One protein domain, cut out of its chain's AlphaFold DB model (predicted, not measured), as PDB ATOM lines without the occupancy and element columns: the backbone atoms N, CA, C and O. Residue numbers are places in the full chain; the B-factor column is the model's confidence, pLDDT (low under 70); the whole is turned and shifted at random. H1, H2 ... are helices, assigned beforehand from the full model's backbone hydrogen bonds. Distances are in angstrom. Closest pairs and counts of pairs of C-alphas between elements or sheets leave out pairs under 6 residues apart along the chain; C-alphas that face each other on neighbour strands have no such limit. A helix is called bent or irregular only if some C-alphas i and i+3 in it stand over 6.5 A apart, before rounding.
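AT A GLANCE: This is residues 8 to 197 of the 197 residues of an uncharacterized protein of Methanosaeta sp. PtaU1.Bin060 (UniProt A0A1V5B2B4). The domain is a rod of helices: H3 runs through its middle with H8 and H9a beside it as a three-helix bundle, and H5 packs on H3. H1 runs along the rod and packs on H9b; residues 38 to 43 stick out. The printed part has 190 residues with nine named helices, H1 to H9, and no named strand: all helix. It is only just compact, close to loose, with a radius of gyration of the C-alphas of 19.4 A, and spans 66 by 30 by 28 A.

IN THESE COORDINATES: H1, residues 8 to 39, begins at C-alpha 8 (90.967, 113.066, 90.804) and measures 46.6 A. H2 is residues 46 to 53, H3 59 to 82 over 33.7 A, H4 96 to 99, H5 104 to 120 with a kink of 30 degrees near residue 114, H6 123 to 129, H7 134 to 140, H8 143 to 159 over 24.6 A. H9, residues 166 to 196, was assigned as one helix by its hydrogen bonds but is bent, C-alphas 183 and 186 being 7.1 A apart; its arms are H9a, 166 to 183, and H9b, 186 to 196, ending at C-alpha 196 (100.594, 147.805, 87.688).

HOW THE PARTS SIT: The hairpin H8 and H9a touches closest at the C-alphas of Ser 150 and Gly 172, 4.0 A, at a shallow tilt of 26 degrees, opposite ways. H3 touches H8 at Leu 79 and Ser 154, C-alphas 4.8 A apart. With residues 66 to 77 alone H3 touches H5, closest C-alphas Leu 70 and Gly 116, 6.0 A. H3 touches H6 with residues 62 to 69 alone, closest C-alphas Leu 66 and Pro 124, 5.8 A. H1 touches H9b with residues 21 to 32 alone, closest C-alphas Tyr 28 and Tyr 191, 5.7 A. H7 only just touches H9a, with 3 pairs of C-alphas within 8 A, and H4 touches H5 only at the corner, only just, with 3 pairs. H2 is close to H1 but not clearly touching, closest C-alphas Thr 33 and Arg 46, 7.8 A. Every O i to N i+4 pair is within hydrogen-bond range in H1, H2, H3, H7, H8, H9a and H9b; H5 has 11 of 13, H6 0 of 3 but 4 of 4 O i to N i+3 pairs, and H4 is too short for such a pair.

THE WHOLE: The farthest C-alphas, Asn 41 and Ser 100, are 66.3 A apart. The printed part has no cut; the H3 to H4 link is long, 13 residues. pLDDT is under 70 at residues 84 to 85 and 124.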
ATOM      1  N   MET A   8      90.688 112.594  92.171       79.75
ATOM      2  CA  MET A   8      90.967 113.066  90.804       79.75
ATOM      3  C   MET A   8      90.672 114.561  90.575       79.75
ATOM      4  O   MET A   8      91.531 115.246  90.015       79.75
ATOM      5  N   PRO A   9      89.530 115.128  91.019       85.75
ATOM      6  CA  PRO A   9      89.286 116.568  90.885       85.75
ATOM      7  C   PRO A   9      90.306 117.413  91.657       85.75
ATOM      8  O   PRO A   9      90.778 118.436  91.167       85.75
ATOM      9  N   LEU A  10      90.686 116.964  92.855       87.44
ATOM     10  CA  LEU A  10      91.659 117.649  93.702       87.44
ATOM     11  C   LEU A  10      93.079 117.590  93.108       87.44
ATOM     12  O   LEU A  10      93.804 118.585  93.120       87.44
ATOM     13  N   LEU A  11      93.448 116.460  92.495       87.19
ATOM     14  CA  LEU A  11      94.664 116.348  91.684       87.19
ATOM     15  C   LEU A  11      94.665 117.346  90.520       87.19
ATOM     16  O   LEU A  11      95.659 118.039  90.302       87.19
ATOM     17  N   ALA A  12      93.548 117.450  89.797       89.00
ATOM     18  CA  ALA A  12      93.418 118.379  88.679       89.00
ATOM     19  C   ALA A  12      93.598 119.840  89.125       89.00
ATOM     20  O   ALA A  12      94.231 120.615  88.411       89.00
ATOM     21  N   ILE A  13      93.128 120.206  90.323       93.00
ATOM     22  CA  ILE A  13      93.360 121.538  90.906       93.00
ATOM     23  C   ILE A  13      94.855 121.772  91.177       93.00
ATOM     24  O   ILE A  13      95.377 122.817  90.792       93.00
ATOM     25  N   MET A  14      95.565 120.813  91.785       92.06
ATOM     26  CA  MET A  14      97.018 120.917  92.023       92.06
ATOM     27  C   MET A  14      97.800 121.117  90.726       92.06
ATOM     28  O   MET A  14      98.606 122.043  90.611       92.06
ATOM     29  N   VAL A  15      97.531 120.271  89.732       91.56
ATOM     30  CA  VAL A  15      98.181 120.349  88.420       91.56
ATOM     31  C   VAL A  15      97.821 121.661  87.720       91.56
ATOM     32  O   VAL A  15      98.702 122.331  87.183       91.56
ATOM     33  N   GLY A  16      96.557 122.082  87.788       94.62
ATOM     34  CA  GLY A  16      96.091 123.353  87.240       94.62
ATOM     35  C   GLY A  16      96.807 124.561  87.847       94.62
ATOM     36  O   GLY A  16      97.225 125.450  87.109       94.62
ATOM     37  N   LEU A  17      97.026 124.576  89.164       95.31
ATOM     38  CA  LEU A  17      97.772 125.641  89.843       95.31
ATOM     39  C   LEU A  17      99.254 125.666  89.450       95.31
ATOM     40  O   LEU A  17      99.807 126.748  89.254       95.31
ATOM     41  N   LEU A  18      99.893 124.503  89.290       93.25
ATOM     42  CA  LEU A  18     101.277 124.418  88.804       93.25
ATOM     43  C   LEU A  18     101.406 124.961  87.375       93.25
ATOM     44  O   LEU A  18     102.292 125.773  87.102       93.25
ATOM     45  N   ILE A  19     100.496 124.561  86.481       94.31
ATOM     46  CA  ILE A  19     100.449 125.057  85.099       94.31
ATOM     47  C   ILE A  19     100.199 126.566  85.089       94.31
ATOM     48  O   ILE A  19     100.896 127.298  84.389       94.31
ATOM     49  N   LEU A  20      99.253 127.055  85.893       95.25
ATOM     50  CA  LEU A  20      98.968 128.481  86.002       95.25
ATOM     51  C   LEU A  20     100.191 129.261  86.499       95.25
ATOM     52  O   LEU A  20     100.530 130.290  85.920       95.25
ATOM     53  N   GLY A  21     100.889 128.763  87.521       93.62
ATOM     54  CA  GLY A  21     102.129 129.360  88.017       93.62
ATOM     55  C   GLY A  21     103.212 129.446  86.938       93.62
ATOM     56  O   GLY A  21     103.858 130.486  86.794       93.62
ATOM     57  N   LEU A  22     103.360 128.393  86.128       92.38
ATOM     58  CA  LEU A  22     104.277 128.376  84.988       92.38
ATOM     59  C   LEU A  22     103.874 129.395  83.912       92.38
ATOM     60  O   LEU A  22     104.725 130.150  83.446       92.38
ATOM     61  N   ILE A  23     102.592 129.463  83.549       94.81
ATOM     62  CA  ILE A  23     102.077 130.433  82.568       94.81
ATOM     63  C   ILE A  23     102.319 131.864  83.055       94.81
ATOM     64  O   ILE A  23     102.825 132.689  82.295       94.81
ATOM     65  N   ILE A  24     102.021 132.156  84.325       94.62
ATOM     66  CA  ILE A  24     102.275 133.467  84.940       94.62
ATOM     67  C   ILE A  24     103.764 133.813  84.849       94.62
ATOM     68  O   ILE A  24     104.119 134.923  84.452       94.62
ATOM     69  N   HIS A  25     104.639 132.863  85.179       92.69
ATOM     70  CA  HIS A  25     106.084 133.047  85.112       92.69
ATOM     71  C   HIS A  25     106.582 133.322  83.682       92.69
ATOM     72  O   HIS A  25     107.370 134.245  83.461       92.69
ATOM     73  N   MET A  26     106.098 132.564  82.698       92.00
ATOM     74  CA  MET A  26     106.444 132.759  81.287       92.00
ATOM     75  C   MET A  26     105.964 134.120  80.774       92.00
ATOM     76  O   MET A  26     106.748 134.874  80.194       92.00
ATOM     77  N   HIS A  27     104.708 134.467  81.049       93.94
ATOM     78  CA  HIS A  27     104.111 135.722  80.606       93.94
ATOM     79  C   HIS A  27     104.763 136.944  81.272       93.94
ATOM     80  O   HIS A  27     105.002 137.956  80.611       93.94
ATOM     81  N   TYR A  28     105.129 136.844  82.556       92.69
ATOM     82  CA  TYR A  28     105.938 137.855  83.246       92.69
ATOM     83  C   TYR A  28     107.208 138.187  82.449       92.69
ATOM     84  O   TYR A  28     107.480 139.352  82.153       92.69
ATOM     85  N   PHE A  29     107.957 137.167  82.028       89.69
ATOM     86  CA  PHE A  29     109.195 137.384  81.285       89.69
ATOM     87  C   PHE A  29     109.000 137.974  79.900       89.69
ATOM     88  O   PHE A  29     109.808 138.806  79.476       89.69
ATOM     89  N   GLU A  30     107.971 137.541  79.179       90.19
ATOM     90  CA  GLU A  30     107.650 138.102  77.868       90.19
ATOM     91  C   GLU A  30     107.345 139.595  77.973       90.19
ATOM     92  O   GLU A  30     107.856 140.385  77.174       90.19
ATOM     93  N   ARG A  31     106.605 140.004  79.008       90.31
ATOM     94  CA  ARG A  31     106.293 141.413  79.265       90.31
ATOM     95  C   ARG A  31     107.528 142.235  79.601       90.31
ATOM     96  O   ARG A  31     107.763 143.248  78.940       90.31
ATOM     97  N   VAL A  32     108.331 141.793  80.569       89.50
ATOM     98  CA  VAL A  32     109.558 142.503  80.972       89.50
ATOM     99  C   VAL A  32     110.506 142.641  79.779       89.50
ATOM    100  O   VAL A  32     110.979 143.736  79.471       89.50
ATOM    101  N   THR A  33     110.716 141.555  79.029       88.12
ATOM    102  CA  THR A  33     111.552 141.571  77.818       88.12
ATOM    103  C   THR A  33     110.987 142.519  76.760       88.12
ATOM    104  O   THR A  33     111.734 143.285  76.150       88.12
ATOM    105  N   GLY A  34     109.668 142.497  76.547       86.31
ATOM    106  CA  GLY A  34     108.979 143.360  75.595       86.31
ATOM    107  C   GLY A  34     109.106 144.845  75.931       86.31
ATOM    108  O   GLY A  34     109.352 145.646  75.028       86.31
ATOM    109  N   ARG A  35     109.002 145.230  77.210       85.81
ATOM    110  CA  ARG A  35     109.214 146.623  77.640       85.81
ATOM    111  C   ARG A  35     110.640 147.076  77.414       85.81
ATOM    112  O   ARG A  35     110.844 148.113  76.795       85.81
ATOM    113  N   ILE A  36     111.608 146.280  77.861       87.00
ATOM    114  CA  ILE A  36     113.027 146.618  77.724       87.00
ATOM    115  C   ILE A  36     113.400 146.735  76.246       87.00
ATOM    116  O   ILE A  36     114.141 147.631  75.865       87.00
ATOM    117  N   ARG A  37     112.825 145.899  75.375       86.12
ATOM    118  CA  ARG A  37     113.006 146.020  73.924       86.12
ATOM    119  C   ARG A  37     112.413 147.298  73.335       86.12
ATOM    120  O   ARG A  37     112.978 147.818  72.384       86.12
ATOM    121  N   LYS A  38     111.296 147.796  73.868       85.50
ATOM    122  CA  LYS A  38     110.689 149.061  73.421       85.50
ATOM    123  C   LYS A  38     111.475 150.286  73.890       85.50
ATOM    124  O   LYS A  38     111.460 151.295  73.199       85.50
ATOM    125  N   THR A  39     112.121 150.213  75.052       83.69
ATOM    126  CA  THR A  39     112.882 151.335  75.630       83.69
ATOM    127  C   THR A  39     114.367 151.309  75.277       83.69
ATOM    128  O   THR A  39     115.042 152.330  75.385       83.69
ATOM    129  N   SER A  40     114.895 150.162  74.848       80.88
ATOM    130  CA  SER A  40     116.289 150.014  74.446       80.88
ATOM    131  C   SER A  40     116.483 150.389  72.978       80.88
ATOM    132  O   SER A  40     115.923 149.758  72.085       80.88
ATOM    133  N   ASN A  41     117.365 151.356  72.722       75.88
ATOM    134  CA  ASN A  41     117.835 151.691  71.372       75.88
ATOM    135  C   ASN A  41     118.887 150.698  70.831       75.88
ATOM    136  O   ASN A  41     119.476 150.933  69.779       75.88
ATOM    137  N   SER A  42     119.157 149.600  71.543       74.69
ATOM    138  CA  SER A  42     120.224 148.647  71.224       74.69
ATOM    139  C   SER A  42     119.695 147.221  71.102       74.69
ATOM    140  O   SER A  42     118.883 146.769  71.909       74.69
ATOM    141  N   ALA A  43     120.201 146.478  70.117       79.12
ATOM    142  CA  ALA A  43     119.939 145.050  70.019       79.12
ATOM    143  C   ALA A  43     120.608 144.316  71.191       79.12
ATOM    144  O   ALA A  43     121.808 144.457  71.413       79.12
ATOM    145  N   PHE A  44     119.844 143.501  71.919       81.19
ATOM    146  CA  PHE A  44     120.362 142.659  72.995       81.19
ATOM    147  C   PHE A  44     119.964 141.200  72.790       81.19
ATOM    148  O   PHE A  44     118.920 140.887  72.209       81.19
ATOM    149  N   LYS A  45     120.790 140.281  73.297       85.19
ATOM    150  CA  LYS A  45     120.450 138.858  73.343       85.19
ATOM    151  C   LYS A  45     119.633 138.581  74.600       85.19
ATOM    152  O   LYS A  45     119.981 139.025  75.691       85.19
ATOM    153  N   ARG A  46     118.572 137.778  74.473       81.56
ATOM    154  CA  ARG A  46     117.698 137.401  75.601       81.56
ATOM    155  C   ARG A  46     118.478 136.802  76.775       81.56
ATOM    156  O   ARG A  46     118.162 137.094  77.919       81.56
ATOM    157  N   LYS A  47     119.505 135.993  76.494       85.12
ATOM    158  CA  LYS A  47     120.357 135.374  77.518       85.12
ATOM    159  C   LYS A  47     121.053 136.417  78.400       85.12
ATOM    160  O   LYS A  47     121.049 136.264  79.617       85.12
ATOM    161  N   ASP A  48     121.589 137.470  77.791       86.06
ATOM    162  CA  ASP A  48     122.311 138.530  78.500       86.06
ATOM    163  C   ASP A  48     121.338 139.355  79.346       86.06
ATOM    164  O   ASP A  48     121.618 139.652  80.504       86.06
ATOM    165  N   LEU A  49     120.136 139.613  78.813       85.50
ATOM    166  CA  LEU A  49     119.062 140.244  79.577       85.50
ATOM    167  C   LEU A  49     118.662 139.402  80.795       85.50
ATOM    168  O   LEU A  49     118.558 139.926  81.897       85.50
ATOM    169  N   MET A  50     118.455 138.094  80.624       84.12
ATOM    170  CA  MET A  50     118.095 137.228  81.750       84.12
ATOM    171  C   MET A  50     119.206 137.168  82.797       84.12
ATOM    172  O   MET A  50     118.907 137.177  83.985       84.12
ATOM    173  N   ALA A  51     120.474 137.148  82.386       85.31
ATOM    174  CA  ALA A  51     121.589 137.223  83.323       85.31
ATOM    175  C   ALA A  51     121.588 138.548  84.106       85.31
ATOM    176  O   ALA A  51     121.804 138.529  85.313       85.31
ATOM    177  N   ALA A  52     121.283 139.669  83.445       85.31
ATOM    178  CA  ALA A  52     121.212 140.988  84.072       85.31
ATOM    179  C   ALA A  52     120.009 141.157  85.019       85.31
ATOM    180  O   ALA A  52     120.107 141.872  86.010       85.31
ATOM    181  N   LEU A  53     118.883 140.491  84.739       86.69
ATOM    182  CA  LEU A  53     117.674 140.536  85.575       86.69
ATOM    183  C   LEU A  53     117.756 139.646  86.825       86.69
ATOM    184  O   LEU A  53     116.875 139.718  87.682       86.69
ATOM    185  N   ARG A  54     118.772 138.781  86.939       88.31
ATOM    186  CA  ARG A  54     118.942 137.924  88.117       88.31
ATOM    187  C   ARG A  54     119.326 138.765  89.327       88.31
ATOM    188  O   ARG A  54     120.427 139.301  89.412       88.31
ATOM    189  N   MET A  55     118.443 138.785  90.312       86.62
ATOM    190  CA  MET A  55     118.696 139.336  91.631       86.62
ATOM    191  C   MET A  55     119.128 138.214  92.582       86.62
ATOM    192  O   MET A  55     118.430 137.199  92.710       86.62
ATOM    193  N   PRO A  56     120.267 138.365  93.277       84.38
ATOM    194  CA  PRO A  56     120.674 137.395  94.273       84.38
ATOM    195  C   PRO A  56     119.665 137.390  95.423       84.38
ATOM    196  O   PRO A  56     119.381 138.411  96.048       84.38
ATOM    197  N   GLN A  57     119.136 136.210  95.724       85.44
ATOM    198  CA  GLN A  57     118.389 135.974  96.952       85.44
ATOM    199  C   GLN A  57     119.346 135.427  98.017       85.44
ATOM    200  O   GLN A  57     120.275 134.684  97.698       85.44
ATOM    201  N   GLY A  58     119.130 135.788  99.286       85.00
ATOM    202  CA  GLY A  58     119.954 135.294 100.393       85.00
ATOM    203  C   GLY A  58     119.987 133.762 100.445       85.00
ATOM    204  O   GLY A  58     118.963 133.116 100.225       85.00
ATOM    205  N   SER A  59     121.156 133.189 100.756       85.56
ATOM    206  CA  SER A  59     121.394 131.734 100.724       85.56
ATOM    207  C   SER A  59     120.332 130.936 101.495       85.56
ATOM    208  O   SER A  59     119.758 130.005 100.940       85.56
ATOM    209  N   ASN A  60     119.961 131.380 102.702       89.38
ATOM    210  CA  ASN A  60     118.933 130.728 103.523       89.38
ATOM    211  C   ASN A  60     117.577 130.614 102.813       89.38
ATOM    212  O   ASN A  60     116.904 129.595 102.921       89.38
ATOM    213  N   PHE A  61     117.177 131.651 102.071       89.94
ATOM    214  CA  PHE A  61     115.921 131.633 101.327       89.94
ATOM    215  C   PHE A  61     115.979 130.627 100.175       89.94
ATOM    216  O   PHE A  61     115.054 129.838 100.009       89.94
ATOM    217  N   ASN A  62     117.081 130.607  99.418       88.75
ATOM    218  CA  ASN A  62     117.254 129.660  98.316       88.75
ATOM    219  C   ASN A  62     117.239 128.214  98.805       88.75
ATOM    220  O   ASN A  62     116.518 127.393  98.242       88.75
ATOM    221  N   THR A  63     117.981 127.919  99.875       89.00
ATOM    222  CA  THR A  63     117.998 126.590 100.497       89.00
ATOM    223  C   THR A  63     116.608 126.193 100.968       89.00
ATOM    224  O   THR A  63     116.172 125.076 100.706       89.00
ATOM    225  N   MET A  64     115.877 127.115 101.598       90.75
ATOM    226  CA  MET A  64     114.523 126.833 102.056       90.75
ATOM    227  C   MET A  64     113.570 126.559 100.892       90.75
ATOM    228  O   MET A  64     112.791 125.613 100.959       90.75
ATOM    229  N   MET A  65     113.626 127.341  99.811       91.50
ATOM    230  CA  MET A  65     112.772 127.121  98.640       91.50
ATOM    231  C   MET A  65     113.102 125.800  97.951       91.50
ATOM    232  O   MET A  65     112.192 125.049  97.616       91.50
ATOM    233  N   LEU A  66     114.388 125.481  97.801       90.62
ATOM    234  CA  LEU A  66     114.846 124.192  97.288       90.62
ATOM    235  C   LEU A  66     114.275 123.044  98.128       90.62
ATOM    236  O   LEU A  66     113.627 122.143  97.596       90.62
ATOM    237  N   PHE A  67     114.445 123.117  99.447       91.19
ATOM    238  CA  PHE A  67     113.928 122.119 100.375       91.19
ATOM    239  C   PHE A  67     112.399 122.008 100.322       91.19
ATOM    240  O   PHE A  67     111.860 120.906 100.301       91.19
ATOM    241  N   SER A  68     111.695 123.135 100.230       93.56
ATOM    242  CA  SER A  68     110.232 123.171 100.167       93.56
ATOM    243  C   SER A  68     109.698 122.557  98.877       93.56
ATOM    244  O   SER A  68     108.726 121.815  98.921       93.56
ATOM    245  N   TRP A  69     110.336 122.800  97.729       93.38
ATOM    246  CA  TRP A  69     109.947 122.147  96.477       93.38
ATOM    247  C   TRP A  69     110.205 120.641  96.507       93.38
ATOM    248  O   TRP A  69     109.375 119.874  96.023       93.38
ATOM    249  N   LEU A  70     111.307 120.200  97.122       92.12
ATOM    250  CA  LEU A  70     111.569 118.774  97.308       92.12
ATOM    251  C   LEU A  70     110.517 118.130  98.222       92.12
ATOM    252  O   LEU A  70     109.932 117.110  97.862       92.12
ATOM    253  N   LEU A  71     110.226 118.755  99.367       93.19
ATOM    254  CA  LEU A  71     109.170 118.314 100.275       93.19
ATOM    255  C   LEU A  71     107.792 118.328  99.612       93.19
ATOM    256  O   LEU A  71     106.991 117.448  99.896       93.19
ATOM    257  N   PHE A  72     107.512 119.282  98.722       94.00
ATOM    258  CA  PHE A  72     106.259 119.330  97.971       94.00
ATOM    259  C   PHE A  72     106.100 118.104  97.078       94.00
ATOM    260  O   PHE A  72     105.041 117.484  97.092       94.00
ATOM    261  N   LEU A  73     107.153 117.701  96.361       91.62
ATOM    262  CA  LEU A  73     107.121 116.492  95.536       91.62
ATOM    263  C   LEU A  73     106.951 115.226  96.379       91.62
ATOM    264  O   LEU A  73     106.177 114.348  96.003       91.62
ATOM    265  N   VAL A  74     107.616 115.155  97.535       92.12
ATOM    266  CA  VAL A  74     107.448 114.048  98.488       92.12
ATOM    267  C   VAL A  74     106.023 114.008  99.032       92.12
ATOM    268  O   VAL A  74     105.381 112.969  98.949       92.12
ATOM    269  N   ALA A  75     105.497 115.127  99.530       93.50
ATOM    270  CA  ALA A  75     104.143 115.229 100.066       93.50
ATOM    271  C   ALA A  75     103.085 114.882  99.012       93.50
ATOM    272  O   ALA A  75     102.162 114.118  99.282       93.50
ATOM    273  N   PHE A  76     103.260 115.387  97.791       92.25
ATOM    274  CA  PHE A  76     102.412 115.061  96.655       92.25
ATOM    275  C   PHE A  76     102.447 113.559  96.361       92.25
ATOM    276  O   PHE A  76     101.406 112.905  96.360       92.25
ATOM    277  N   ALA A  77     103.632 112.976  96.172       91.12
ATOM    278  CA  ALA A  77     103.739 111.550  95.897       91.12
ATOM    279  C   ALA A  77     103.157 110.716  97.045       91.12
ATOM    280  O   ALA A  77     102.421 109.766  96.804       91.12
ATOM    281  N   PHE A  78     103.423 111.095  98.291       89.88
ATOM    282  CA  PHE A  78     102.949 110.346  99.443       89.88
ATOM    283  C   PHE A  78     101.427 110.362  99.517       89.88
ATOM    284  O   PHE A  78     100.810 109.308  99.633       89.88
ATOM    285  N   LEU A  79     100.803 111.528  99.378       88.19
ATOM    286  CA  LEU A  79      99.353 111.643  99.438       88.19
ATOM    287  C   LEU A  79      98.681 110.825  98.326       88.19
ATOM    288  O   LEU A  79      97.788 110.026  98.604       88.19
ATOM    289  N   TYR A  80      99.144 110.970  97.084       86.75
ATOM    290  CA  TYR A  80      98.494 110.376  95.914       86.75
ATOM    291  C   TYR A  80      98.803 108.885  95.706       86.75
ATOM    292  O   TYR A  80      97.942 108.159  95.210       86.75
ATOM    293  N   PHE A  81      99.990 108.409  96.097       87.50
ATOM    294  CA  PHE A  81     100.384 107.007  95.918       87.50
ATOM    295  C   PHE A  81     100.175 106.142  97.161       87.50
ATOM    296  O   PHE A  81      99.984 104.941  96.989       87.50
ATOM    297  N   LEU A  82     100.183 106.687  98.387       84.62
ATOM    298  CA  LEU A  82      99.839 105.891  99.577       84.62
ATOM    299  C   LEU A  82      98.325 105.795  99.788       84.62
ATOM    300  O   LEU A  82      97.877 104.921 100.520       84.62
ATOM    301  N   THR A  83      97.510 106.622  99.133       80.31
ATOM    302  CA  THR A  83      96.054 106.557  99.333       80.31
ATOM    303  C   THR A  83      95.389 105.655  98.288       80.31
ATOM    304  O   THR A  83      95.551 105.900  97.086       80.31
ATOM    305  N   PRO A  84      94.666 104.595  98.709       66.94
ATOM    306  CA  PRO A  84      94.134 103.555  97.819       66.94
ATOM    307  C   PRO A  84      93.222 104.085  96.715       66.94
ATOM    308  O   PRO A  84      93.307 103.630  95.575       66.94
ATOM    309  N   ASP A  85      92.383 105.062  97.047       69.62
ATOM    310  CA  ASP A  85      91.235 105.441  96.217       69.62
ATOM    311  C   ASP A  85      91.580 106.420  95.086       69.62
ATOM    312  O   ASP A  85      90.731 106.761  94.265       69.62
ATOM    313  N   VAL A  86      92.827 106.893  95.020       73.69
ATOM    314  CA  VAL A  86      93.187 108.021  94.150       73.69
ATOM    315  C   VAL A  86      93.884 107.561  92.880       73.69
ATOM    316  O   VAL A  86      93.481 107.925  91.779       73.69
ATOM    317  N   LEU A  87      94.919 106.735  93.027       74.00
ATOM    318  CA  LEU A  87      95.670 106.147  91.922       74.00
ATOM    319  C   LEU A  87      95.567 104.621  91.995       74.00
ATOM    320  O   LEU A  87      96.566 103.932  92.161       74.00
ATOM    321  N   GLY A  88      94.348 104.081  91.895       71.38
ATOM    322  CA  GLY A  88      94.037 102.686  92.244       71.38
ATOM    323  C   GLY A  88      94.967 101.607  91.661       71.38
ATOM    324  O   GLY A  88      95.313 100.654  92.360       71.38
ATOM    325  N   THR A  89      95.419 101.746  90.409       74.00
ATOM    326  CA  THR A  89      96.364 100.804  89.771       74.00
ATOM    327  C   THR A  89      97.836 101.134  90.008       74.00
ATOM    328  O   THR A  89      98.673 100.242  89.905       74.00
ATOM    329  N   TRP A  90      98.153 102.384  90.338       75.19
ATOM    330  CA  TRP A  90      99.522 102.876  90.527       75.19
ATOM    331  C   TRP A  90      99.895 103.047  92.003       75.19
ATOM    332  O   TRP A  90     100.991 103.495  92.309       75.19
ATOM    333  N   ASN A  91      98.989 102.709  92.919       82.25
ATOM    334  CA  ASN A  91      99.164 102.860  94.354       82.25
ATOM    335  C   ASN A  91     100.356 102.034  94.881       82.25
ATOM    336  O   ASN A  91     100.606 100.915  94.435       82.25
ATOM    337  N   TYR A  92     101.054 102.571  95.882       82.94
ATOM    338  CA  TYR A  92     102.216 101.970  96.542       82.94
ATOM    339  C   TYR A  92     101.971 100.526  97.019       82.94
ATOM    340  O   TYR A  92     102.805  99.643  96.816       82.94
ATOM    341  N   PHE A  93     100.788 100.241  97.565       84.12
ATOM    342  CA  PHE A  93     100.402  98.917  98.060       84.12
ATOM    343  C   PHE A  93     100.175  97.878  96.947       84.12
ATOM    344  O   PHE A  93     100.000  96.695  97.239       84.12
ATOM    345  N   LYS A  94     100.214  98.275  95.665       84.38
ATOM    346  CA  LYS A  94     100.197  97.351  94.514       84.38
ATOM    347  C   LYS A  94     101.559  96.733  94.206       84.38
ATOM    348  O   LYS A  94     101.627  95.865  93.338       84.38
ATOM    349  N   VAL A  95     102.611  97.116  94.931       83.56
ATOM    350  CA  VAL A  95     103.935  96.480  94.880       83.56
ATOM    351  C   VAL A  95     104.211  95.821  96.239       83.56
ATOM    352  O   VAL A  95     104.926  96.390  97.065       83.56
ATOM    353  N   PRO A  96     103.649  94.624  96.515       79.62
ATOM    354  CA  PRO A  96     103.618  94.057  97.865       79.62
ATOM    355  C   PRO A  96     105.006  93.838  98.456       79.62
ATOM    356  O   PRO A  96     105.193  94.058  99.640       79.62
ATOM    357  N   GLN A  97     105.978  93.465  97.618       82.06
ATOM    358  CA  GLN A  97     107.366  93.216  98.017       82.06
ATOM    359  C   GLN A  97     108.041  94.454  98.617       82.06
ATOM    360  O   GLN A  97     108.839  94.326  99.533       82.06
ATOM    361  N   VAL A  98     107.722  95.644  98.099       81.50
ATOM    362  CA  VAL A  98     108.240  96.911  98.631       81.50
ATOM    363  C   VAL A  98     107.363  97.372  99.790       81.50
ATOM    364  O   VAL A  98     107.877  97.812 100.808       81.50
ATOM    365  N   ALA A  99     106.042  97.230  99.666       81.00
ATOM    366  CA  ALA A  99     105.091  97.685 100.672       81.00
ATOM    367  C   ALA A  99     105.207  96.961 102.022       81.00
ATOM    368  O   ALA A  99     104.966  97.588 103.052       81.00
ATOM    369  N   SER A 100     105.571  95.676 102.027       83.06
ATOM    370  CA  SER A 100     105.750  94.876 103.245       83.06
ATOM    371  C   SER A 100     107.167  94.916 103.824       83.06
ATOM    372  O   SER A 100     107.390  94.371 104.906       83.06
ATOM    373  N   ASP A 101     108.122  95.543 103.134       87.88
ATOM    374  CA  ASP A 101     109.500  95.661 103.604       87.88
ATOM    375  C   ASP A 101     109.610  96.695 104.741       87.88
ATOM    376  O   ASP A 101     108.965  97.747 104.714       87.88
ATOM    377  N   SER A 102     110.467  96.429 105.734       86.25
ATOM    378  CA  SER A 102     110.698  97.344 106.869       86.25
ATOM    379  C   SER A 102     111.249  98.711 106.439       86.25
ATOM    380  O   SER A 102     111.044  99.709 107.131       86.25
ATOM    381  N   PHE A 103     111.908  98.774 105.282       86.50
ATOM    382  CA  PHE A 103     112.416  99.984 104.643       86.50
ATOM    383  C   PHE A 103     111.588 100.412 103.423       86.50
ATOM    384  O   PHE A 103     111.977 101.345 102.720       86.50
ATOM    385  N   GLY A 104     110.421  99.810 103.181       84.94
ATOM    386  CA  GLY A 104     109.583 100.093 102.014       84.94
ATOM    387  C   GLY A 104     109.279 101.580 101.803       84.94
ATOM    388  O   GLY A 104     109.497 102.128 100.721       84.94
ATOM    389  N   LEU A 105     108.851 102.270 102.869       83.75
ATOM    390  CA  LEU A 105     108.576 103.713 102.830       83.75
ATOM    391  C   LEU A 105     109.831 104.544 102.544       83.75
ATOM    392  O   LEU A 105     109.751 105.577 101.878       83.75
ATOM    393  N   PHE A 106     110.992 104.095 103.025       85.00
ATOM    394  CA  PHE A 106     112.266 104.746 102.743       85.00
ATOM    395  C   PHE A 106     112.643 104.593 101.264       85.00
ATOM    396  O   PHE A 106     113.005 105.581 100.624       85.00
ATOM    397  N   TYR A 107     112.480 103.397 100.691       86.81
ATOM    398  CA  TYR A 107     112.691 103.163  99.260       86.81
ATOM    399  C   TYR A 107     111.742 103.998  98.401       86.81
ATOM    400  O   TYR A 107     112.177 104.602  97.420       86.81
ATOM    401  N   PHE A 108     110.473 104.106  98.800       86.69
ATOM    402  CA  PHE A 108     109.499 104.952  98.115       86.69
ATOM    403  C   PHE A 108     109.880 106.435  98.173       86.69
ATOM    404  O   PHE A 108     109.918 107.105  97.141       86.69
ATOM    405  N   GLY A 109     110.251 106.939  99.353       84.88
ATOM    406  CA  GLY A 109     110.764 108.301  99.510       84.88
ATOM    407  C   GLY A 109     111.989 108.568  98.634       84.88
ATOM    408  O   GLY A 109     112.027 109.569  97.920       84.88
ATOM    409  N   GLY A 110     112.957 107.650  98.615       85.50
ATOM    410  CA  GLY A 110     114.139 107.739  97.755       85.50
ATOM    411  C   GLY A 110     113.791 107.775  96.264       85.50
ATOM    412  O   GLY A 110     114.298 108.627  95.533       85.50
ATOM    413  N   ALA A 111     112.873 106.910  95.825       87.06
ATOM    414  CA  ALA A 111     112.405 106.855  94.442       87.06
ATOM    415  C   ALA A 111     111.711 108.152  93.991       87.06
ATOM    416  O   ALA A 111     111.787 108.503  92.817       87.06
ATOM    417  N   VAL A 112     111.079 108.887  94.911       87.31
ATOM    418  CA  VAL A 112     110.477 110.202  94.641       87.31
ATOM    419  C   VAL A 112     111.523 111.323  94.674       87.31
ATOM    420  O   VAL A 112     111.492 112.230  93.840       87.31
ATOM    421  N   ILE A 113     112.474 111.269  95.609       86.75
ATOM    422  CA  ILE A 113     113.503 112.305  95.786       86.75
ATOM    423  C   ILE A 113     114.438 112.385  94.577       86.75
ATOM    424  O   ILE A 113     114.747 113.490  94.142       86.75
ATOM    425  N   ILE A 114     114.874 111.256  94.012       84.50
ATOM    426  CA  ILE A 114     115.827 111.232  92.886       84.50
ATOM    427  C   ILE A 114     115.332 112.048  91.673       84.50
ATOM    428  O   ILE A 114     116.031 112.984  91.269       84.50
ATOM    429  N   PRO A 115     114.144 111.779  91.094       80.44
ATOM    430  CA  PRO A 115     113.601 112.619  90.030       80.44
ATOM    431  C   PRO A 115     113.241 114.015  90.548       80.44
ATOM    432  O   PRO A 115     113.363 114.997  89.813       80.44
ATOM    433  N   GLY A 116     112.859 114.130  91.824       81.31
ATOM    434  CA  GLY A 116     112.561 115.408  92.451       81.31
ATOM    435  C   GLY A 116     113.746 116.369  92.460       81.31
ATOM    436  O   GLY A 116     113.564 117.535  92.128       81.31
ATOM    437  N   ILE A 117     114.965 115.896  92.725       83.44
ATOM    438  CA  ILE A 117     116.184 116.718  92.681       83.44
ATOM    439  C   ILE A 117     116.353 117.353  91.300       83.44
ATOM    440  O   ILE A 117     116.633 118.547  91.215       83.44
ATOM    441  N   LEU A 118     116.128 116.602  90.217       78.56
ATOM    442  CA  LEU A 118     116.256 117.135  88.859       78.56
ATOM    443  C   LEU A 118     115.283 118.292  88.615       78.56
ATOM    444  O   LEU A 118     115.694 119.329  88.107       78.56
ATOM    445  N   VAL A 119     114.023 118.149  89.027       73.75
ATOM    446  CA  VAL A 119     113.007 119.209  88.903       73.75
ATOM    447  C   VAL A 119     113.367 120.410  89.786       73.75
ATOM    448  O   VAL A 119     113.337 121.565  89.352       73.75
ATOM    449  N   VAL A 120     113.775 120.138  91.022       77.44
ATOM    450  CA  VAL A 120     114.076 121.125  92.062       77.44
ATOM    451  C   VAL A 120     115.365 121.907  91.784       77.44
ATOM    452  O   VAL A 120     115.534 122.991  92.325       77.44
ATOM    453  N   LEU A 121     116.266 121.451  90.913       73.50
ATOM    454  CA  LEU A 121     117.429 122.256  90.509       73.50
ATOM    455  C   LEU A 121     117.052 123.450  89.613       73.50
ATOM    456  O   LEU A 121     117.777 124.451  89.586       73.50
ATOM    457  N   PHE A 122     115.920 123.374  88.907       71.62
ATOM    458  CA  PHE A 122     115.483 124.415  87.970       71.62
ATOM    459  C   PHE A 122     114.441 125.368  88.569       71.62
ATOM    460  O   PHE A 122     114.517 126.572  88.328       71.62
ATOM    461  N   VAL A 123     113.503 124.870  89.385       72.88
ATOM    462  CA  VAL A 123     112.364 125.673  89.881       72.88
ATOM    463  C   VAL A 123     112.769 126.833  90.816       72.88
ATOM    464  O   VAL A 123     112.307 127.953  90.604       72.88
ATOM    465  N   PRO A 124     113.663 126.669  91.811       67.56
ATOM    466  CA  PRO A 124     114.047 127.748  92.720       67.56
ATOM    467  C   PRO A 124     114.817 128.884  92.039       67.56
ATOM    468  O   PRO A 124     114.825 130.008  92.540       67.56
ATOM    469  N   GLN A 125     115.431 128.634  90.875       75.69
ATOM    470  CA  GLN A 125     116.096 129.691  90.110       75.69
ATOM    471  C   GLN A 125     115.098 130.753  89.632       75.69
ATOM    472  O   GLN A 125     115.480 131.911  89.453       75.69
ATOM    473  N   CYS A 126     113.817 130.403  89.496       83.94
ATOM    474  CA  CYS A 126     112.755 131.335  89.131       83.94
ATOM    475  C   CYS A 126     112.611 132.479  90.144       83.94
ATOM    476  O   CYS A 126     112.312 133.604  89.754       83.94
ATOM    477  N   TYR A 127     112.892 132.244  91.429       88.75
ATOM    478  CA  TYR A 127     112.776 133.278  92.463       88.75
ATOM    479  C   TYR A 127     113.817 134.394  92.341       88.75
ATOM    480  O   TYR A 127     113.605 135.490  92.857       88.75
ATOM    481  N   SER A 128     114.924 134.149  91.634       88.94
ATOM    482  CA  SER A 128     115.952 135.171  91.403       88.94
ATOM    483  C   SER A 128     115.467 136.328  90.527       88.94
ATOM    484  O   SER A 128     116.079 137.385  90.530       88.94
ATOM    485  N   TYR A 129     114.350 136.175  89.818       89.81
ATOM    486  CA  TYR A 129     113.819 137.208  88.927       89.81
ATOM    487  C   TYR A 129     112.760 138.101  89.576       89.81
ATOM    488  O   TYR A 129     112.240 139.001  88.927       89.81
ATOM    489  N   TYR A 130     112.436 137.866  90.849       90.75
ATOM    490  CA  TYR A 130     111.399 138.599  91.563       90.75
ATOM    491  C   TYR A 130     111.983 139.376  92.735       90.75
ATOM    492  O   TYR A 130     112.880 138.904  93.439       90.75
ATOM    493  N   GLN A 131     111.441 140.566  92.987       89.81
ATOM    494  CA  GLN A 131     111.779 141.328  94.180       89.81
ATOM    495  C   GLN A 131     110.939 140.813  95.356       89.81
ATOM    496  O   GLN A 131     109.749 141.087  95.480       89.81
ATOM    497  N   ILE A 132     111.562 140.023  96.229       91.25
ATOM    498  CA  ILE A 132     110.864 139.333  97.322       91.25
ATOM    499  C   ILE A 132     111.094 140.095  98.630       91.25
ATOM    500  O   ILE A 132     112.209 140.117  99.159       91.25
ATOM    501  N   SER A 133     110.032 140.699  99.170       91.69
ATOM    502  CA  SER A 133     110.078 141.415 100.453       91.69
ATOM    503  C   SER A 133     110.324 140.469 101.636       91.69
ATOM    504  O   SER A 133     110.016 139.280 101.574       91.69
ATOM    505  N   VAL A 134     110.837 141.001 102.752       91.38
ATOM    506  CA  VAL A 134     111.101 140.221 103.979       91.38
ATOM    507  C   VAL A 134     109.838 139.523 104.491       91.38
ATOM    508  O   VAL A 134     109.881 138.336 104.801       91.38
ATOM    509  N   GLN A 135     108.707 140.232 104.503       93.25
ATOM    510  CA  GLN A 135     107.407 139.679 104.900       93.25
ATOM    511  C   GLN A 135     107.004 138.488 104.022       93.25
ATOM    512  O   GLN A 135     106.538 137.469 104.524       93.25
ATOM    513  N   LEU A 136     107.230 138.585 102.707       93.69
ATOM    514  CA  LEU A 136     106.910 137.501 101.785       93.69
ATOM    515  C   LEU A 136     107.822 136.293 102.011       93.69
ATOM    516  O   LEU A 136     107.337 135.166 102.031       93.69
ATOM    517  N   LYS A 137     109.117 136.522 102.269       92.56
ATOM    518  CA  LYS A 137     110.048 135.449 102.653       92.56
ATOM    519  C   LYS A 137     109.553 134.731 103.903       92.56
ATOM    520  O   LYS A 137     109.412 133.516 103.858       92.56
ATOM    521  N   GLN A 138     109.221 135.469 104.965       92.62
ATOM    522  CA  GLN A 138     108.685 134.906 106.212       92.62
ATOM    523  C   GLN A 138     107.424 134.071 105.977       92.62
ATOM    524  O   GLN A 138     107.317 132.970 106.503       92.62
ATOM    525  N   LEU A 139     106.509 134.551 105.135       94.88
ATOM    526  CA  LEU A 139     105.288 133.824 104.804       94.88
ATOM    527  C   LEU A 139     105.588 132.505 104.069       94.88
ATOM    528  O   LEU A 139     105.028 131.467 104.411       94.88
ATOM    529  N   THR A 140     106.528 132.510 103.119       92.75
ATOM    530  CA  THR A 140     106.954 131.277 102.432       92.75
ATOM    531  C   THR A 140     107.682 130.282 103.343       92.75
ATOM    532  O   THR A 140     107.682 129.091 103.039       92.75
ATOM    533  N   LEU A 141     108.235 130.715 104.489       90.62
ATOM    534  CA  LEU A 141     108.828 129.803 105.486       90.62
ATOM    535  C   LEU A 141     107.789 128.894 106.154       90.62
ATOM    536  O   LEU A 141     108.169 127.906 106.777       90.62
ATOM    537  N   LEU A 142     106.494 129.200 106.029       95.19
ATOM    538  CA  LEU A 142     105.430 128.338 106.540       95.19
ATOM    539  C   LEU A 142     105.176 127.125 105.636       95.19
ATOM    540  O   LEU A 142     104.643 126.126 106.115       95.19
ATOM    541  N   ALA A 143     105.570 127.172 104.356       96.00
ATOM    542  CA  ALA A 143     105.317 126.084 103.410       96.00
ATOM    543  C   ALA A 143     105.881 124.727 103.886       96.00
ATOM    544  O   ALA A 143     105.109 123.773 103.932       96.00
ATOM    545  N   PRO A 144     107.146 124.606 104.344       95.62
ATOM    546  CA  PRO A 144     107.657 123.359 104.918       95.62
ATOM    547  C   PRO A 144     106.794 122.776 106.040       95.62
ATOM    548  O   PRO A 144     106.632 121.563 106.104       95.62
ATOM    549  N   LEU A 145     106.221 123.612 106.914       96.25
ATOM    550  CA  LEU A 145     105.403 123.141 108.038       96.25
ATOM    551  C   LEU A 145     104.119 122.467 107.544       96.25
ATOM    552  O   LEU A 145     103.769 121.379 107.999       96.25
ATOM    553  N   PHE A 146     103.451 123.077 106.566       97.81
ATOM    554  CA  PHE A 146     102.271 122.494 105.930       97.81
ATOM    555  C   PHE A 146     102.619 121.244 105.106       97.81
ATOM    556  O   PHE A 146     101.868 120.270 105.114       97.81
ATOM    557  N   LEU A 147     103.778 121.213 104.449       97.19
ATOM    558  CA  LEU A 147     104.251 120.023 103.736       97.19
ATOM    559  C   LEU A 147     104.507 118.851 104.686       97.19
ATOM    560  O   LEU A 147     104.090 117.733 104.395       97.19
ATOM    561  N   LEU A 148     105.118 119.104 105.845       96.31
ATOM    562  CA  LEU A 148     105.303 118.091 106.885       96.31
ATOM    563  C   LEU A 148     103.962 117.582 107.427       96.31
ATOM    564  O   LEU A 148     103.797 116.376 107.591       96.31
ATOM    565  N   ALA A 149     102.987 118.471 107.646       96.94
ATOM    566  CA  ALA A 149     101.636 118.074 108.043       96.94
ATOM    567  C   ALA A 149     100.959 117.194 106.976       96.94
ATOM    568  O   ALA A 149     100.327 116.191 107.312       96.94
ATOM    569  N   SER A 150     101.140 117.530 105.694       96.75
ATOM    570  CA  SER A 150     100.649 116.730 104.570       96.75
ATOM    571  C   SER A 150     101.267 115.332 104.563       96.75
ATOM    572  O   SER A 150     100.532 114.348 104.586       96.75
ATOM    573  N   ILE A 151     102.599 115.242 104.660       94.62
ATOM    574  CA  ILE A 151     103.337 113.971 104.733       94.62
ATOM    575  C   ILE A 151     102.868 113.137 105.927       94.62
ATOM    576  O   ILE A 151     102.596 111.951 105.765       94.62
ATOM    577  N   ALA A 152     102.731 113.737 107.114       94.94
ATOM    578  CA  ALA A 152     102.272 113.031 108.310       94.94
ATOM    579  C   ALA A 152     100.864 112.442 108.123       94.94
ATOM    580  O   ALA A 152     100.632 111.281 108.462       94.94
ATOM    581  N   CYS A 153      99.945 113.205 107.521       94.50
ATOM    582  CA  CYS A 153      98.612 112.709 107.178       94.50
ATOM    583  C   CYS A 153      98.678 111.563 106.160       94.50
ATOM    584  O   CYS A 153      97.997 110.557 106.339       94.50
ATOM    585  N   SER A 154      99.509 111.678 105.120       92.25
ATOM    586  CA  SER A 154      99.685 110.628 104.108       92.25
ATOM    587  C   SER A 154     100.268 109.341 104.686       92.25
ATOM    588  O   SER A 154      99.799 108.256 104.354       92.25
ATOM    589  N   VAL A 155     101.260 109.447 105.574       90.94
ATOM    590  CA  VAL A 155     101.839 108.291 106.271       90.94
ATOM    591  C   VAL A 155     100.780 107.628 107.145       90.94
ATOM    592  O   VAL A 155     100.597 106.419 107.045       90.94
ATOM    593  N   TYR A 156     100.031 108.404 107.936       91.62
ATOM    594  CA  TYR A 156      98.934 107.870 108.743       91.62
ATOM    595  C   TYR A 156      97.891 107.141 107.883       91.62
ATOM    596  O   TYR A 156      97.537 106.004 108.187       91.62
ATOM    597  N   LEU A 157      97.452 107.745 106.774       89.06
ATOM    598  CA  LEU A 157      96.533 107.112 105.824       89.06
ATOM    599  C   LEU A 157      97.095 105.800 105.261       89.06
ATOM    600  O   LEU A 157      96.361 104.822 105.153       89.06
ATOM    601  N   GLY A 158      98.399 105.744 104.982       86.75
ATOM    602  CA  GLY A 158      99.067 104.506 104.591       86.75
ATOM    603  C   GLY A 158      99.005 103.417 105.668       86.75
ATOM    604  O   GLY A 158      98.819 102.250 105.341       86.75
ATOM    605  N   THR A 159      99.104 103.768 106.955       86.38
ATOM    606  CA  THR A 159      99.064 102.772 108.047       86.38
ATOM    607  C   THR A 159      97.690 102.140 108.265       86.38
ATOM    608  O   THR A 159      97.614 101.022 108.768       86.38
ATOM    609  N   ILE A 160      96.612 102.828 107.878       85.81
ATOM    610  CA  ILE A 160      95.231 102.339 108.032       85.81
ATOM    611  C   ILE A 160      94.680 101.681 106.756       85.81
ATOM    612  O   ILE A 160      93.494 101.351 106.692       85.81
ATOM    613  N   TYR A 161      95.531 101.465 105.749       78.31
ATOM    614  CA  TYR A 161      95.181 100.776 104.509       78.31
ATOM    615  C   TYR A 161      94.484  99.418 104.775       78.31
ATOM    616  O   TYR A 161      94.896  98.685 105.676       78.31
ATOM    617  N   PRO A 162      93.457  99.027 103.986       80.75
ATOM    618  CA  PRO A 162      92.904  99.712 102.810       80.75
ATOM    619  C   PRO A 162      91.838 100.763 103.141       80.75
ATOM    620  O   PRO A 162      91.157 101.240 102.239       80.75
ATOM    621  N   GLN A 163      91.641 101.101 104.416       83.00
ATOM    622  CA  GLN A 163      90.671 102.118 104.803       83.00
ATOM    623  C   GLN A 163      91.253 103.514 104.578       83.00
ATOM    624  O   GLN A 163      92.439 103.753 104.786       83.00
ATOM    625  N   THR A 164      90.390 104.457 104.213       81.56
ATOM    626  CA  THR A 164      90.741 105.873 104.099       81.56
ATOM    627  C   THR A 164      89.930 106.657 105.123       81.56
ATOM    628  O   THR A 164      88.715 106.483 105.227       81.56
ATOM    629  N   ASN A 165      90.584 107.538 105.883       88.12
ATOM    630  CA  ASN A 165      89.897 108.473 106.768       88.12
ATOM    631  C   ASN A 165      89.785 109.851 106.081       88.12
ATOM    632  O   ASN A 165      90.815 110.499 105.863       88.12
ATOM    633  N   PRO A 166      88.566 110.339 105.769       88.62
ATOM    634  CA  PRO A 166      88.385 111.590 105.035       88.62
ATOM    635  C   PRO A 166      88.974 112.808 105.741       88.62
ATOM    636  O   PRO A 166      89.457 113.715 105.074       88.62
ATOM    637  N   PHE A 167      88.962 112.844 107.077       92.00
ATOM    638  CA  PHE A 167      89.515 113.970 107.827       92.00
ATOM    639  C   PHE A 167      91.007 114.143 107.525       92.00
ATOM    640  O   PHE A 167      91.425 115.207 107.072       92.00
ATOM    641  N   TYR A 168      91.797 113.079 107.690       92.19
ATOM    642  CA  TYR A 168      93.235 113.118 107.407       92.19
ATOM    643  C   TYR A 168      93.525 113.335 105.921       92.19
ATOM    644  O   TYR A 168      94.497 114.007 105.584       92.19
ATOM    645  N   TRP A 169      92.658 112.843 105.033       91.56
ATOM    646  CA  TRP A 169      92.763 113.142 103.611       91.56
ATOM    647  C   TRP A 169      92.610 114.637 103.319       91.56
ATOM    648  O   TRP A 169      93.484 115.235 102.692       91.56
ATOM    649  N   TYR A 170      91.532 115.266 103.794       92.75
ATOM    650  CA  TYR A 170      91.280 116.685 103.541       92.75
ATOM    651  C   TYR A 170      92.299 117.590 104.231       92.75
ATOM    652  O   TYR A 170      92.703 118.592 103.643       92.75
ATOM    653  N   VAL A 171      92.764 117.236 105.432       95.38
ATOM    654  CA  VAL A 171      93.846 117.966 106.111       95.38
ATOM    655  C   VAL A 171      95.155 117.829 105.333       95.38
ATOM    656  O   VAL A 171      95.832 118.832 105.094       95.38
ATOM    657  N   GLY A 172      95.494 116.618 104.884       95.06
ATOM    658  CA  GLY A 172      96.698 116.362 104.097       95.06
ATOM    659  C   GLY A 172      96.690 117.104 102.761       95.06
ATOM    660  O   GLY A 172      97.663 117.781 102.421       95.06
ATOM    661  N   TYR A 173      95.565 117.051 102.046       94.38
ATOM    662  CA  TYR A 173      95.354 117.778 100.798       94.38
ATOM    663  C   TYR A 173      95.345 119.296 101.000       94.38
ATOM    664  O   TYR A 173      96.028 120.021 100.279       94.38
ATOM    665  N   GLY A 174      94.608 119.796 101.993       96.25
ATOM    666  CA  GLY A 174      94.535 121.224 102.297       96.25
ATOM    667  C   GLY A 174      95.907 121.799 102.642       96.25
ATOM    668  O   GLY A 174      96.278 122.856 102.133       96.25
ATOM    669  N   SER A 175      96.703 121.067 103.421       97.56
ATOM    670  CA  SER A 175      98.077 121.461 103.750       97.56
ATOM    671  C   SER A 175      98.978 121.482 102.509       97.56
ATOM    672  O   SER A 175      99.749 122.426 102.320       97.56
ATOM    673  N   LEU A 176      98.842 120.501 101.611       96.56
ATOM    674  CA  LEU A 176      99.558 120.479 100.331       96.56
ATOM    675  C   LEU A 176      99.183 121.680  99.445       96.56
ATOM    676  O   LEU A 176     100.065 122.363  98.922       96.56
ATOM    677  N   LEU A 177      97.885 121.977  99.328       96.62
ATOM    678  CA  LEU A 177      97.349 123.101  98.555       96.62
ATOM    679  C   LEU A 177      97.835 124.449  99.095       96.62
ATOM    680  O   LEU A 177      98.319 125.279  98.326       96.62
ATOM    681  N   ILE A 178      97.751 124.661 100.409       97.44
ATOM    682  CA  ILE A 178      98.249 125.883 101.056       97.44
ATOM    683  C   ILE A 178      99.748 126.044 100.785       97.44
ATOM    684  O   ILE A 178     100.187 127.127 100.400       97.44
ATOM    685  N   SER A 179     100.523 124.966 100.913       97.31
ATOM    686  CA  SER A 179     101.962 124.981 100.621       97.31
ATOM    687  C   SER A 179     102.248 125.397  99.182       97.31
ATOM    688  O   SER A 179     103.104 126.248  98.952       97.31
ATOM    689  N   LEU A 180     101.510 124.848  98.213       96.25
ATOM    690  CA  LEU A 180     101.661 125.205  96.804       96.25
ATOM    691  C   LEU A 180     101.375 126.691  96.564       96.25
ATOM    692  O   LEU A 180     102.155 127.371  95.898       96.25
ATOM    693  N   VAL A 181     100.292 127.217  97.143       96.50
ATOM    694  CA  VAL A 181      99.955 128.645  97.045       96.50
ATOM    695  C   VAL A 181     101.071 129.508  97.634       96.50
ATOM    696  O   VAL A 181     101.483 130.480  97.000       96.50
ATOM    697  N   LEU A 182     101.610 129.138  98.799       96.50
ATOM    698  CA  LEU A 182     102.734 129.843  99.423       96.50
ATOM    699  C   LEU A 182     103.981 129.836  98.528       96.50
ATOM    700  O   LEU A 182     104.620 130.875  98.370       96.50
ATOM    701  N   LEU A 183     104.304 128.704  97.898       94.75
ATOM    702  CA  LEU A 183     105.455 128.587  96.994       94.75
ATOM    703  C   LEU A 183     105.293 129.408  95.709       94.75
ATOM    704  O   LEU A 183     106.281 129.934  95.190       94.75
ATOM    705  N   LEU A 184     104.068 129.555  95.204       95.06
ATOM    706  CA  LEU A 184     103.769 130.367  94.019       95.06
ATOM    707  C   LEU A 184     103.613 131.861  94.334       95.06
ATOM    708  O   LEU A 184     103.698 132.693  93.429       95.06
ATOM    709  N   LEU A 185     103.424 132.231  95.600       95.00
ATOM    710  CA  LEU A 185     103.126 133.603  96.004       95.00
ATOM    711  C   LEU A 185     104.167 134.645  95.540       95.00
ATOM    712  O   LEU A 185     103.745 135.699  95.061       95.00
ATOM    713  N   PRO A 186     105.496 134.396  95.591       93.81
ATOM    714  CA  PRO A 186     106.487 135.324  95.038       93.81
ATOM    715  C   PRO A 186     106.315 135.593  93.540       93.81
ATOM    716  O   PRO A 186     106.472 136.730  93.099       93.81
ATOM    717  N   ILE A 187     105.946 134.564  92.776       93.94
ATOM    718  CA  ILE A 187     105.727 134.639  91.326       93.94
ATOM    719  C   ILE A 187     104.469 135.467  91.044       93.94
ATOM    720  O   ILE A 187     104.498 136.400  90.242       93.94
ATOM    721  N   ILE A 188     103.376 135.162  91.751       94.56
ATOM    722  CA  ILE A 188     102.091 135.857  91.612       94.56
ATOM    723  C   ILE A 188     102.243 137.337  91.971       94.56
ATOM    724  O   ILE A 188     101.802 138.205  91.219       94.56
ATOM    725  N   LYS A 189     102.893 137.639  93.100       95.00
ATOM    726  CA  LYS A 189     103.080 139.018  93.556       95.00
ATOM    727  C   LYS A 189     103.924 139.820  92.569       95.00
ATOM    728  O   LYS A 189     103.506 140.905  92.178       95.00
ATOM    729  N   GLY A 190     105.052 139.265  92.125       92.06
ATOM    730  CA  GLY A 190     105.912 139.927  91.147       92.06
ATOM    731  C   GLY A 190     105.206 140.179  89.814       92.06
ATOM    732  O   GLY A 190     105.362 141.243  89.223       92.06
ATOM    733  N   TYR A 191     104.357 139.249  89.371       93.56
ATOM    734  CA  TYR A 191     103.529 139.449  88.183       93.56
ATOM    735  C   TYR A 191     102.492 140.567  88.351       93.56
ATOM    736  O   TYR A 191     102.327 141.394  87.456       93.56
ATOM    737  N   ILE A 192     101.803 140.628  89.494       94.00
ATOM    738  CA  ILE A 192     100.825 141.690  89.778       94.00
ATOM    739  C   ILE A 192     101.508 143.059  89.859       94.00
ATOM    740  O   ILE A 192     100.972 144.032  89.332       94.00
ATOM    741  N   GLU A 193     102.667 143.145  90.513       90.69
ATOM    742  CA  GLU A 193     103.459 144.377  90.601       90.69
ATOM    743  C   GLU A 193     103.872 144.858  89.204       90.69
ATOM    744  O   GLU A 193     103.631 146.012  88.857       90.69
ATOM    745  N   GLU A 194     104.363 143.950  88.360       88.81
ATOM    746  CA  GLU A 194     104.689 144.237  86.963       88.81
ATOM    747  C   GLU A 194     103.464 144.706  86.164       88.81
ATOM    748  O   GLU A 194     103.563 145.650  85.389       88.81
ATOM    749  N   MET A 195     102.284 144.109  86.347       88.88
ATOM    750  CA  MET A 195     101.070 144.551  85.643       88.88
ATOM    751  C   MET A 195     100.598 145.961  86.028       88.88
ATOM    752  O   MET A 195      99.859 146.569  85.254       88.88
ATOM    753  N   ARG A 196     100.970 146.461  87.212       87.25
ATOM    754  CA  ARG A 196     100.594 147.805  87.688       87.25
ATOM    755  C   ARG A 196     101.498 148.909  87.150       87.25
ATOM    756  O   ARG A 196     101.083 150.064  87.143       87.25
ATOM    757  N   THR A 197     102.715 148.555  86.751       74.31
ATOM    758  CA  THR A 197     103.633 149.439  86.020       74.31
ATOM    759  C   THR A 197     103.335 149.406  84.538       74.31
ATOM    760  O   THR A 197     103.664 150.376  83.833       74.31
TER     761      THR A 197